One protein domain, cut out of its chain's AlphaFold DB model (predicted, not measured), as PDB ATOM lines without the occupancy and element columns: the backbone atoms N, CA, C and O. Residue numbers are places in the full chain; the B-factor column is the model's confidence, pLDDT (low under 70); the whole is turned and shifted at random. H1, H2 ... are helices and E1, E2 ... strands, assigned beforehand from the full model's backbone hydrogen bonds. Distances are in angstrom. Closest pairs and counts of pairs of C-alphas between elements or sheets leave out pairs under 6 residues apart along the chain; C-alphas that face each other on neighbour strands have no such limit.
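This is residues 3 to 83 of the 84 residues of an uncharacterized protein of bacterium (UniProt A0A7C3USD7). A long, twisted ribbon of three strands, E1 to E3, has H2 over one face, making two layers, helix on sheet; small H1 only grazes it, and short E4 lines E1. The 81 printed residues run E1 E2 E3 H1 H2 E4, class mixed, with a mixed sheet E3 E2 E1 E4. It is a loose rod, radius of gyration of the C-alphas 14.7 A, spanning 47 by 19 by 17 A.

E1, residues 3 to 11, E2, 17 to 28, and E3, 31 to 45, form a meander, each strand the antiparallel neighbour of the one before, in two hairpins; within hydrogen-bond range are N 8 and O 21, 2.9 A, and N 24 and O 35, 2.8 A. E3 bends by 94 degrees at residue 42. H1, residues 50 to 55, grazes with residues 50 to 54. H2, residues 59 to 73, is over E3 and E2, height over the sheet 8.2 A; its closest C-alphas to E3 are Leu 66 and Ser 33, 5.8 A. E4, residues 81 to 83, is parallel to E1, N 3 and O 81 at 2.9 A. In H1 and H2 every O i to N i+4 pair is within hydrogen-bond range.

E1 starts at C-alpha 3 (44.311, 10.287, 31.733); E4 ends at C-alpha 83 (43.912, 8.841, 25.938). E3 measures 37.3 A, E2 33.1 A, E1 25.9 A, H2 21.2 A.

The printed part has no cut and no long link; no printed residue is under 70 in pLDDT.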
ATOM      1  N   ILE A   3      45.559  10.950  31.349       96.06
ATOM      2  CA  ILE A   3      44.311  10.287  31.733       96.06
ATOM      3  C   ILE A   3      44.011   9.212  30.696       96.06
ATOM      4  O   ILE A   3      43.875   9.530  29.521       96.06
ATOM      5  N   THR A   4      43.882   7.969  31.138       96.62
ATOM      6  CA  THR A   4      43.390   6.849  30.332       96.62
ATOM      7  C   THR A   4      41.942   6.570  30.702       96.62
ATOM      8  O   THR A   4      41.625   6.500  31.893       96.62
ATOM      9  N   ILE A   5      41.073   6.417  29.705       96.12
ATOM     10  CA  ILE A   5      39.657   6.088  29.891       96.12
ATOM     11  C   ILE A   5      39.391   4.711  29.293       96.12
ATOM     12  O   ILE A   5      39.788   4.434  28.170       96.12
ATOM     13  N   THR A   6      38.705   3.839  30.025       96.88
ATOM     14  CA  THR A   6      38.269   2.537  29.509       96.88
ATOM     15  C   THR A   6      36.780   2.366  29.727       96.88
ATOM     16  O   THR A   6      36.280   2.571  30.836       96.88
ATOM     17  N   PHE A   7      36.075   1.971  28.669       96.31
ATOM     18  CA  PHE A   7      34.634   1.768  28.694       96.31
ATOM     19  C   PHE A   7      34.270   0.287  28.753       96.31
ATOM     20  O   PHE A   7      34.797  -0.517  27.986       96.31
ATOM     21  N   THR A   8      33.304  -0.042  29.606       96.94
ATOM     22  CA  THR A   8      32.708  -1.377  29.692       96.94
ATOM     23  C   THR A   8      31.198  -1.266  29.545       96.94
ATOM     24  O   THR A   8      30.567  -0.511  30.283       96.94
ATOM     25  N   ASP A   9      30.620  -2.020  28.612       97.06
ATOM     26  CA  ASP A   9      29.174  -2.033  28.380       97.06
ATOM     27  C   ASP A   9      28.426  -2.890  29.391       97.06
ATOM     28  O   ASP A   9      28.786  -4.039  29.646       97.06
ATOM     29  N   SER A  10      27.312  -2.348  29.870       97.06
ATOM     30  CA  SER A  10      26.249  -3.102  30.522       97.06
ATOM     31  C   SER A  10      25.217  -3.475  29.466       97.06
ATOM     32  O   SER A  10      24.748  -2.607  28.726       97.06
ATOM     33  N   LYS A  11      24.865  -4.761  29.376       97.19
ATOM     34  CA  LYS A  11      23.940  -5.271  28.358       97.19
ATOM     35  C   LYS A  11      22.750  -6.008  28.956       97.19
ATOM     36  O   LYS A  11      22.863  -6.605  30.024       97.19
ATOM     37  N   ASP A  12      21.622  -5.969  28.256       96.12
ATOM     38  CA  ASP A  12      20.436  -6.759  28.592       96.12
ATOM     39  C   ASP A  12      20.496  -8.192  28.022       96.12
ATOM     40  O   ASP A  12      21.464  -8.607  27.379       96.12
ATOM     41  N   VAL A  13      19.417  -8.953  28.234       96.81
ATOM     42  CA  VAL A  13      19.256 -10.329  27.728       96.81
ATOM     43  C   VAL A  13      19.234 -10.430  26.198       96.81
ATOM     44  O   VAL A  13      19.456 -11.511  25.661       96.81
ATOM     45  N   ASN A  14      18.993  -9.321  25.494       96.81
ATOM     46  CA  ASN A  14      18.998  -9.236  24.035       96.81
ATOM     47  C   ASN A  14      20.343  -8.719  23.493       96.81
ATOM     48  O   ASN A  14      20.436  -8.408  22.306       96.81
ATOM     49  N   ASN A  15      21.377  -8.621  24.341       96.56
ATOM     50  CA  ASN A  15      22.703  -8.095  24.008       96.56
ATOM     51  C   ASN A  15      22.690  -6.618  23.554       96.56
ATOM     52  O   ASN A  15      23.627  -6.171  22.889       96.56
ATOM     53  N   LYS A  16      21.663  -5.849  23.945       97.69
ATOM     54  CA  LYS A  16      21.601  -4.395  23.745       97.69
ATOM     55  C   LYS A  16      22.278  -3.672  24.899       97.69
ATOM     56  O   LYS A  16      22.153  -4.093  26.045       97.69
ATOM     57  N   ILE A  17      22.970  -2.576  24.607       97.69
ATOM     58  CA  ILE A  17      23.633  -1.732  25.601       97.69
ATOM     59  C   ILE A  17      22.563  -0.958  26.373       97.69
ATOM     60  O   ILE A  17      21.783  -0.219  25.782       97.69
ATOM     61  N   THR A  18      22.530  -1.120  27.693       97.38
ATOM     62  CA  THR A  18      21.617  -0.412  28.612       97.38
ATOM     63  C   THR A  18      22.322   0.668  29.426       97.38
ATOM     64  O   THR A  18      21.683   1.480  30.092       97.38
ATOM     65  N   GLY A  19      23.648   0.683  29.377       97.56
ATOM     66  CA  GLY A  19      24.505   1.582  30.125       97.56
ATOM     67  C   GLY A  19      25.964   1.228  29.899       97.56
ATOM     68  O   GLY A  19      26.284   0.250  29.221       97.56
ATOM     69  N   PHE A  20      26.856   2.004  30.489       97.56
ATOM     70  CA  PHE A  20      28.279   1.702  30.481       97.56
ATOM     71  C   PHE A  20      28.959   2.270  31.721       97.56
ATOM     72  O   PHE A  20      28.492   3.233  32.329       97.56
ATOM     73  N   THR A  21      30.096   1.686  32.077       97.50
ATOM     74  CA  THR A  21      31.002   2.237  33.081       97.50
ATOM     75  C   THR A  21      32.245   2.769  32.386       97.50
ATOM     76  O   THR A  21      32.889   2.052  31.622       97.50
ATOM     77  N   ALA A  22      32.578   4.027  32.657       97.62
ATOM     78  CA  ALA A  22      33.833   4.648  32.272       97.62
ATOM     79  C   ALA A  22      34.790   4.627  33.467       97.62
ATOM     80  O   ALA A  22      34.505   5.214  34.512       97.62
ATOM     81  N   ASN A  23      35.918   3.945  33.310       97.56
ATOM     82  CA  ASN A  23      36.987   3.899  34.299       97.56
ATOM     83  C   ASN A  23      38.095   4.854  33.873       97.56
ATOM     84  O   ASN A  23      38.578   4.775  32.747       97.56
ATOM     85  N   PHE A  24      38.498   5.736  34.778       97.44
ATOM     86  CA  PHE A  24      39.515   6.748  34.556       97.44
ATOM     87  C   PHE A  24      40.746   6.416  35.384       97.44
ATOM     88  O   PHE A  24      40.642   6.180  36.587       97.44
ATOM     89  N   SER A  25      41.913   6.458  34.754       97.44
ATOM     90  CA  SER A  25      43.206   6.366  35.424       97.44
ATOM     91  C   SER A  25      44.049   7.568  35.037       97.44
ATOM     92  O   SER A  25      44.371   7.749  33.867       97.44
ATOM     93  N   ALA A  26      44.385   8.405  36.011       97.31
ATOM     94  CA  ALA A  26      45.283   9.531  35.835       97.31
ATOM     95  C   ALA A  26      46.653   9.188  36.416       97.31
ATOM     96  O   ALA A  26      46.753   8.801  37.580       97.31
ATOM     97  N   THR A  27      47.700   9.356  35.616       95.50
ATOM     98  CA  THR A  27      49.090   9.217  36.060       95.50
ATOM     99  C   THR A  27      49.837  10.527  35.838       95.50
ATOM    100  O   THR A  27      49.734  11.137  34.767       95.50
ATOM    101  N   GLU A  28      50.580  10.964  36.851       96.19
ATOM    102  CA  GLU A  28      51.577  12.030  36.750       96.19
ATOM    103  C   GLU A  28      52.836  11.622  37.512       96.19
ATOM    104  O   GLU A  28      52.779  11.384  38.718       96.19
ATOM    105  N   ASP A  29      53.964  11.518  36.809       90.56
ATOM    106  CA  ASP A  29      55.212  10.937  37.316       90.56
ATOM    107  C   ASP A  29      54.981   9.564  37.982       90.56
ATOM    108  O   ASP A  29      54.595   8.603  37.314       90.56
ATOM    109  N   SER A  30      55.196   9.457  39.298       93.81
ATOM    110  CA  SER A  30      54.946   8.250  40.095       93.81
ATOM    111  C   SER A  30      53.560   8.205  40.747       93.81
ATOM    112  O   SER A  30      53.237   7.234  41.430       93.81
ATOM    113  N   TYR A  31      52.757   9.259  40.610       96.81
ATOM    114  CA  TYR A  31      51.461   9.376  41.266       96.81
ATOM    115  C   TYR A  31      50.349   8.866  40.366       96.81
ATOM    116  O   TYR A  31      50.241   9.249  39.202       96.81
ATOM    117  N   THR A  32      49.481   8.038  40.937       96.69
ATOM    118  CA  THR A  32      48.310   7.497  40.256       96.69
ATOM    119  C   THR A  32      47.034   7.861  41.004       96.69
ATOM    120  O   THR A  32      46.989   7.898  42.238       96.69
ATOM    121  N   SER A  33      45.983   8.141  40.242       97.81
ATOM    122  CA  SER A  33      44.628   8.379  40.726       97.81
ATOM    123  C   SER A  33      43.634   7.664  39.826       97.81
ATOM    124  O   SER A  33      43.860   7.527  38.622       97.81
ATOM    125  N   THR A  34      42.538   7.186  40.400       97.38
ATOM    126  CA  THR A  34      41.509   6.448  39.668       97.38
ATOM    127  C   THR A  34      40.126   6.931  40.059       97.38
ATOM    128  O   THR A  34      39.878   7.216  41.228       97.38
ATOM    129  N   SER A  35      39.217   6.973  39.093       97.19
ATOM    130  CA  SER A  35      37.805   7.290  39.309       97.19
ATOM    131  C   SER A  35      36.937   6.468  38.358       97.19
ATOM    132  O   SER A  35      37.425   5.974  37.342       97.19
ATOM    133  N   SER A  36      35.658   6.300  38.674       96.62
ATOM    134  CA  SER A  36      34.719   5.540  37.848       96.62
ATOM    135  C   SER A  36      33.370   6.235  37.789       96.62
ATOM    136  O   SER A  36      32.853   6.662  38.823       96.62
ATOM    137  N   VAL A  37      32.775   6.288  36.601       96.56
ATOM    138  CA  VAL A  37      31.421   6.809  36.387       96.56
ATOM    139  C   VAL A  37      30.585   5.744  35.700       96.56
ATOM    140  O   VAL A  37      30.983   5.214  34.665       96.56
ATOM    141  N   SER A  38      29.421   5.445  36.270       96.00
ATOM    142  CA  SER A  38      28.431   4.557  35.661       96.00
ATOM    143  C   SER A  38      27.290   5.378  35.086       96.00
ATOM    144  O   SER A  38      26.706   6.209  35.781       96.00
ATOM    145  N   VAL A  39      26.972   5.120  33.823       96.06
ATOM    146  CA  VAL A  39      25.896   5.765  33.074       96.06
ATOM    147  C   VAL A  39      24.844   4.717  32.744       96.06
ATOM    148  O   VAL A  39      25.166   3.656  32.206       96.06
ATOM    149  N   THR A  40      23.585   5.033  33.031       96.44
ATOM    150  CA  THR A  40      22.424   4.247  32.601       96.44
ATOM    151  C   THR A  40      21.719   5.007  31.489       96.44
ATOM    152  O   THR A  40      21.413   6.187  31.650       96.44
ATOM    153  N   LEU A  41      21.452   4.341  30.368       94.44
ATOM    154  CA  LEU A  41      20.740   4.942  29.245       94.44
ATOM    155  C   LEU A  41      19.236   4.945  29.508       94.44
ATOM    156  O   LEU A  41      18.696   4.059  30.169       94.44
ATOM    157  N   SER A  42      18.540   5.919  28.927       92.56
ATOM    158  CA  SER A  42      17.078   6.002  28.994       92.56
ATOM    159  C   SER A  42      16.376   4.873  28.227       92.56
ATOM    160  O   SER A  42      15.239   4.534  28.550       92.56
ATOM    161  N   ALA A  43      17.046   4.277  27.236       93.94
ATOM    162  CA  ALA A  43      16.572   3.123  26.482       93.94
ATOM    163  C   ALA A  43      17.749   2.242  26.008       93.94
ATOM    164  O   ALA A  43      18.843   2.768  25.789       93.94
ATOM    165  N   PRO A  44      17.544   0.923  25.811       96.38
ATOM    166  CA  PRO A  44      18.569   0.047  25.251       96.38
ATOM    167  C   PRO A  44      18.899   0.391  23.792       96.38
ATOM    168  O   PRO A  44      17.992   0.619  22.989       96.38
ATOM    169  N   VAL A  45      20.181   0.348  23.429       96.81
ATOM    170  CA  VAL A  45      20.684   0.637  22.072       96.81
ATOM    171  C   VAL A  45      21.578  -0.488  21.552       96.81
ATOM    172  O   VAL A  45      22.193  -1.212  22.330       96.81
ATOM    173  N   ASP A  46      21.672  -0.647  20.233       96.31
ATOM    174  CA  ASP A  46      22.486  -1.719  19.638       96.31
ATOM    175  C   ASP A  46      23.992  -1.405  19.690       96.31
ATOM    176  O   ASP A  46      24.822  -2.305  19.827       96.31
ATOM    177  N   SER A  47      24.357  -0.123  19.617       94.88
ATOM    178  CA  SER A  47      25.743   0.340  19.662       94.88
ATOM    179  C   SER A  47      25.851   1.762  20.205       94.88
ATOM    180  O   SER A  47      24.922   2.551  20.057       94.88
ATOM    181  N   LEU A  48      27.017   2.084  20.766       93.94
ATOM    182  CA  LEU A  48      27.393   3.412  21.249       93.94
ATOM    183  C   LEU A  48      28.837   3.704  20.851       93.94
ATOM    184  O   LEU A  48      29.755   2.989  21.274       93.94
ATOM    185  N   SER A  49      29.032   4.754  20.062       95.19
ATOM    186  CA  SER A  49      30.357   5.260  19.712       95.19
ATOM    187  C   SER A  49      31.061   5.880  20.922       95.19
ATOM    188  O   SER A  49      30.438   6.235  21.926       95.19
ATOM    189  N   THR A  50      32.380   6.038  20.825       92.44
ATOM    190  CA  THR A  50      33.184   6.701  21.858       92.44
ATOM    191  C   THR A  50      32.699   8.128  22.131       92.44
ATOM    192  O   THR A  50      32.541   8.503  23.290       92.44
ATOM    193  N   ASP A  51      32.382   8.898  21.089       92.75
ATOM    194  CA  ASP A  51      31.918  10.283  21.232       92.75
ATOM    195  C   ASP A  51      30.560  10.378  21.934       92.75
ATOM    196  O   ASP A  51      30.336  11.284  22.737       92.75
ATOM    197  N   GLU A  52      29.647   9.444  21.662       94.50
ATOM    198  CA  GLU A  52      28.358   9.385  22.356       94.50
ATOM    199  C   GLU A  52      28.539   9.040  23.834       94.50
ATOM    200  O   GLU A  52      27.942   9.694  24.683       94.50
ATOM    201  N   ARG A  53      29.431   8.099  24.166       94.25
ATOM    202  CA  ARG A  53      29.761   7.790  25.568       94.25
ATOM    203  C   ARG A  53      30.334   9.004  26.291       94.25
ATOM    204  O   ARG A  53      29.953   9.274  27.423       94.25
ATOM    205  N   ILE A  54      31.232   9.751  25.648       92.06
ATOM    206  CA  ILE A  54      31.851  10.942  26.247       92.06
ATOM    207  C   ILE A  54      30.815  12.038  26.520       92.06
ATOM    208  O   ILE A  54      30.927  12.721  27.533       92.06
ATOM    209  N   LYS A  55      29.795  12.200  25.666       92.19
ATOM    210  CA  LYS A  55      28.733  13.204  25.871       92.19
ATOM    211  C   LYS A  55      27.890  12.949  27.118       92.19
ATOM    212  O   LYS A  55      27.411  13.907  27.715       92.19
ATOM    213  N   GLU A  56      27.732  11.689  27.511       91.88
ATOM    214  CA  GLU A  56      27.005  11.308  28.729       91.88
ATOM    215  C   GLU A  56      27.860  11.451  30.005       91.88
ATOM    216  O   GLU A  56      27.352  11.310  31.118       91.88
ATOM    217  N   LEU A  57      29.166  11.716  29.876       91.88
ATOM    218  CA  LEU A  57      30.082  11.856  31.006       91.88
ATOM    219  C   LEU A  57      30.267  13.320  31.413       91.88
ATOM    220  O   LEU A  57      30.640  14.169  30.603       91.88
ATOM    221  N   ASP A  58      30.166  13.601  32.714       91.00
ATOM    222  CA  ASP A  58      30.674  14.855  33.280       91.00
ATOM    223  C   ASP A  58      32.204  14.797  33.433       91.00
ATOM    224  O   ASP A  58      32.770  14.600  34.513       91.00
ATOM    225  N   MET A  59      32.883  14.964  32.299       90.75
ATOM    226  CA  MET A  59      34.342  14.938  32.207       90.75
ATOM    227  C   MET A  59      35.008  15.997  33.089       90.75
ATOM    228  O   MET A  59      36.080  15.749  33.637       90.75
ATOM    229  N   ASN A  60      34.384  17.164  33.267       92.06
ATOM    230  CA  ASN A  60      34.968  18.253  34.048       92.06
ATOM    231  C   ASN A  60      35.060  17.888  35.530       92.06
ATOM    232  O   ASN A  60      36.110  18.086  36.146       92.06
ATOM    233  N   THR A  61      33.988  17.324  36.087       93.62
ATOM    234  CA  THR A  61      33.964  16.894  37.490       93.62
ATOM    235  C   THR A  61      34.970  15.775  37.742       93.62
ATOM    236  O   THR A  61      35.737  15.842  38.705       93.62
ATOM    237  N   VAL A  62      35.038  14.783  36.849       94.56
ATOM    238  CA  VAL A  62      35.984  13.667  36.983       94.56
ATOM    239  C   VAL A  62      37.431  14.147  36.881       94.56
ATOM    240  O   VAL A  62      38.239  13.836  37.755       94.56
ATOM    241  N   ILE A  63      37.763  14.944  35.858       94.25
ATOM    242  CA  ILE A  63      39.121  15.480  35.670       94.25
ATOM    243  C   ILE A  63      39.536  16.319  36.879       94.25
ATOM    244  O   ILE A  63      40.670  16.195  37.343       94.25
ATOM    245  N   LYS A  64      38.629  17.144  37.416       95.44
ATOM    246  CA  LYS A  64      38.904  17.934  38.618       95.44
ATOM    247  C   LYS A  64      39.203  17.034  39.817       95.44
ATOM    248  O   LYS A  64      40.218  17.239  40.470       95.44
ATOM    249  N   SER A  65      38.379  16.017  40.063       96.31
ATOM    250  CA  SER A  65      38.596  15.085  41.174       96.31
ATOM    251  C   SER A  65      39.931  14.340  41.062       96.31
ATOM    252  O   SER A  65      40.638  14.221  42.059       96.31
ATOM    253  N   LEU A  66      40.293  13.866  39.864       97.12
ATOM    254  CA  LEU A  66      41.573  13.192  39.618       97.12
ATOM    255  C   LEU A  66      42.754  14.142  39.837       97.12
ATOM    256  O   LEU A  66      43.751  13.776  40.457       97.12
ATOM    257  N   LYS A  67      42.635  15.379  39.343       96.00
ATOM    258  CA  LYS A  67      43.644  16.422  39.521       96.00
ATOM    259  C   LYS A  67      43.858  16.736  40.999       96.00
ATOM    260  O   LYS A  67      45.003  16.767  41.440       96.00
ATOM    261  N   ASP A  68      42.780  16.974  41.739       96.25
ATOM    262  CA  ASP A  68      42.842  17.343  43.152       96.25
ATOM    263  C   ASP A  68      43.504  16.222  43.977       96.25
ATOM    264  O   ASP A  68      44.399  16.499  44.772       96.25
ATOM    265  N   ASP A  69      43.160  14.954  43.722       97.50
ATOM    266  CA  ASP A  69      43.785  13.800  44.384       97.50
ATOM    267  C   ASP A  69      45.288  13.672  44.065       97.50
ATOM    268  O   ASP A  69      46.106  13.483  44.968       97.50
ATOM    269  N   LEU A  70      45.688  13.838  42.800       96.81
ATOM    270  CA  LEU A  70      47.105  13.827  42.416       96.81
ATOM    271  C   LEU A  70      47.892  14.970  43.076       96.81
ATOM    272  O   LEU A  70      49.003  14.747  43.558       96.81
ATOM    273  N   VAL A  71      47.322  16.176  43.141       96.12
ATOM    274  CA  VAL A  71      47.957  17.329  43.800       96.12
ATOM    275  C   VAL A  71      48.101  17.091  45.303       96.12
ATOM    276  O   VAL A  71      49.166  17.359  45.855       96.12
ATOM    277  N   VAL A  72      47.085  16.526  45.965       97.12
ATOM    278  CA  VAL A  72      47.159  16.140  47.388       97.12
ATOM    279  C   VAL A  72      48.271  15.117  47.635       97.12
ATOM    280  O   VAL A  72      48.942  15.176  48.664       97.12
ATOM    281  N   LYS A  73      48.517  14.212  46.680       96.31
ATOM    282  CA  LYS A  73      49.620  13.239  46.736       96.31
ATOM    283  C   LYS A  73      51.003  13.854  46.474       96.31
ATOM    284  O   LYS A  73      52.005  13.202  46.759       96.31
ATOM    285  N   GLY A  74      51.069  15.090  45.979       95.81
ATOM    286  CA  GLY A  74      52.312  15.821  45.713       95.81
ATOM    287  C   GLY A  74      52.666  15.978  44.231       95.81
ATOM    288  O   GLY A  74      53.744  16.483  43.921       95.81
ATOM    289  N   ALA A  75      51.787  15.582  43.306       96.12
ATOM    290  CA  ALA A  75      52.023  15.766  41.877       96.12
ATOM    291  C   ALA A  75      51.953  17.249  41.472       96.12
ATOM    292  O   ALA A  75      51.060  17.987  41.894       96.12
ATOM    293  N   THR A  76      52.845  17.678  40.573       95.56
ATOM    294  CA  THR A  76      52.789  19.010  39.946       95.56
ATOM    295  C   THR A  76      52.316  18.885  38.503       95.56
ATOM    296  O   THR A  76      53.077  18.507  37.620       95.56
ATOM    297  N   ILE A  77      51.058  19.237  38.246       91.56
ATOM    298  CA  ILE A  77      50.442  19.053  36.925       91.56
ATOM    299  C   ILE A  77      50.681  20.288  36.054       91.56
ATOM    300  O   ILE A  77      50.071  21.336  36.264       91.56
ATOM    301  N   THR A  78      51.543  20.155  35.045       88.31
ATOM    302  CA  THR A  78      51.890  21.254  34.117       88.31
ATOM    303  C   THR A  78      51.200  21.142  32.758       88.31
ATOM    304  O   THR A  78      50.994  22.147  32.077       88.31
ATOM    305  N   LYS A  79      50.826  19.923  32.356       89.38
ATOM    306  CA  LYS A  79      50.124  19.612  31.104       89.38
ATOM    307  C   LYS A  79      49.164  18.448  31.312       89.38
ATOM    308  O   LYS A  79      49.376  17.612  32.189       89.38
ATOM    309  N   MET A  80      48.130  18.371  30.481       91.19
ATOM    310  CA  MET A  80      47.149  17.288  30.499       91.19
ATOM    311  C   MET A  80      47.000  16.676  29.108       91.19
ATOM    312  O   MET A  80      46.952  17.392  28.109       91.19
ATOM    313  N   THR A  81      46.900  15.352  29.053       93.12
ATOM    314  CA  THR A  81      46.591  14.587  27.843       93.12
ATOM    315  C   THR A  81      45.572  13.513  28.192       93.12
ATOM    316  O   THR A  81      45.690  12.867  29.232       93.12
ATOM    317  N   ILE A  82      44.566  13.341  27.339       90.19
ATOM    318  CA  ILE A  82      43.525  12.324  27.496       90.19
ATOM    319  C   ILE A  82      43.736  11.282  26.400       90.19
ATOM    320  O   ILE A  82      43.876  11.635  25.232       90.19
ATOM    321  N   SER A  83      43.810  10.018  26.797       89.00
ATOM    322  CA  SER A  83      43.912   8.841  25.938       89.00
ATOM    323  C   SER A  83      42.697   7.954  26.190       89.00
ATOM    324  O   SER A  83      42.290   7.769  27.341       89.00
TER     325      SER A  83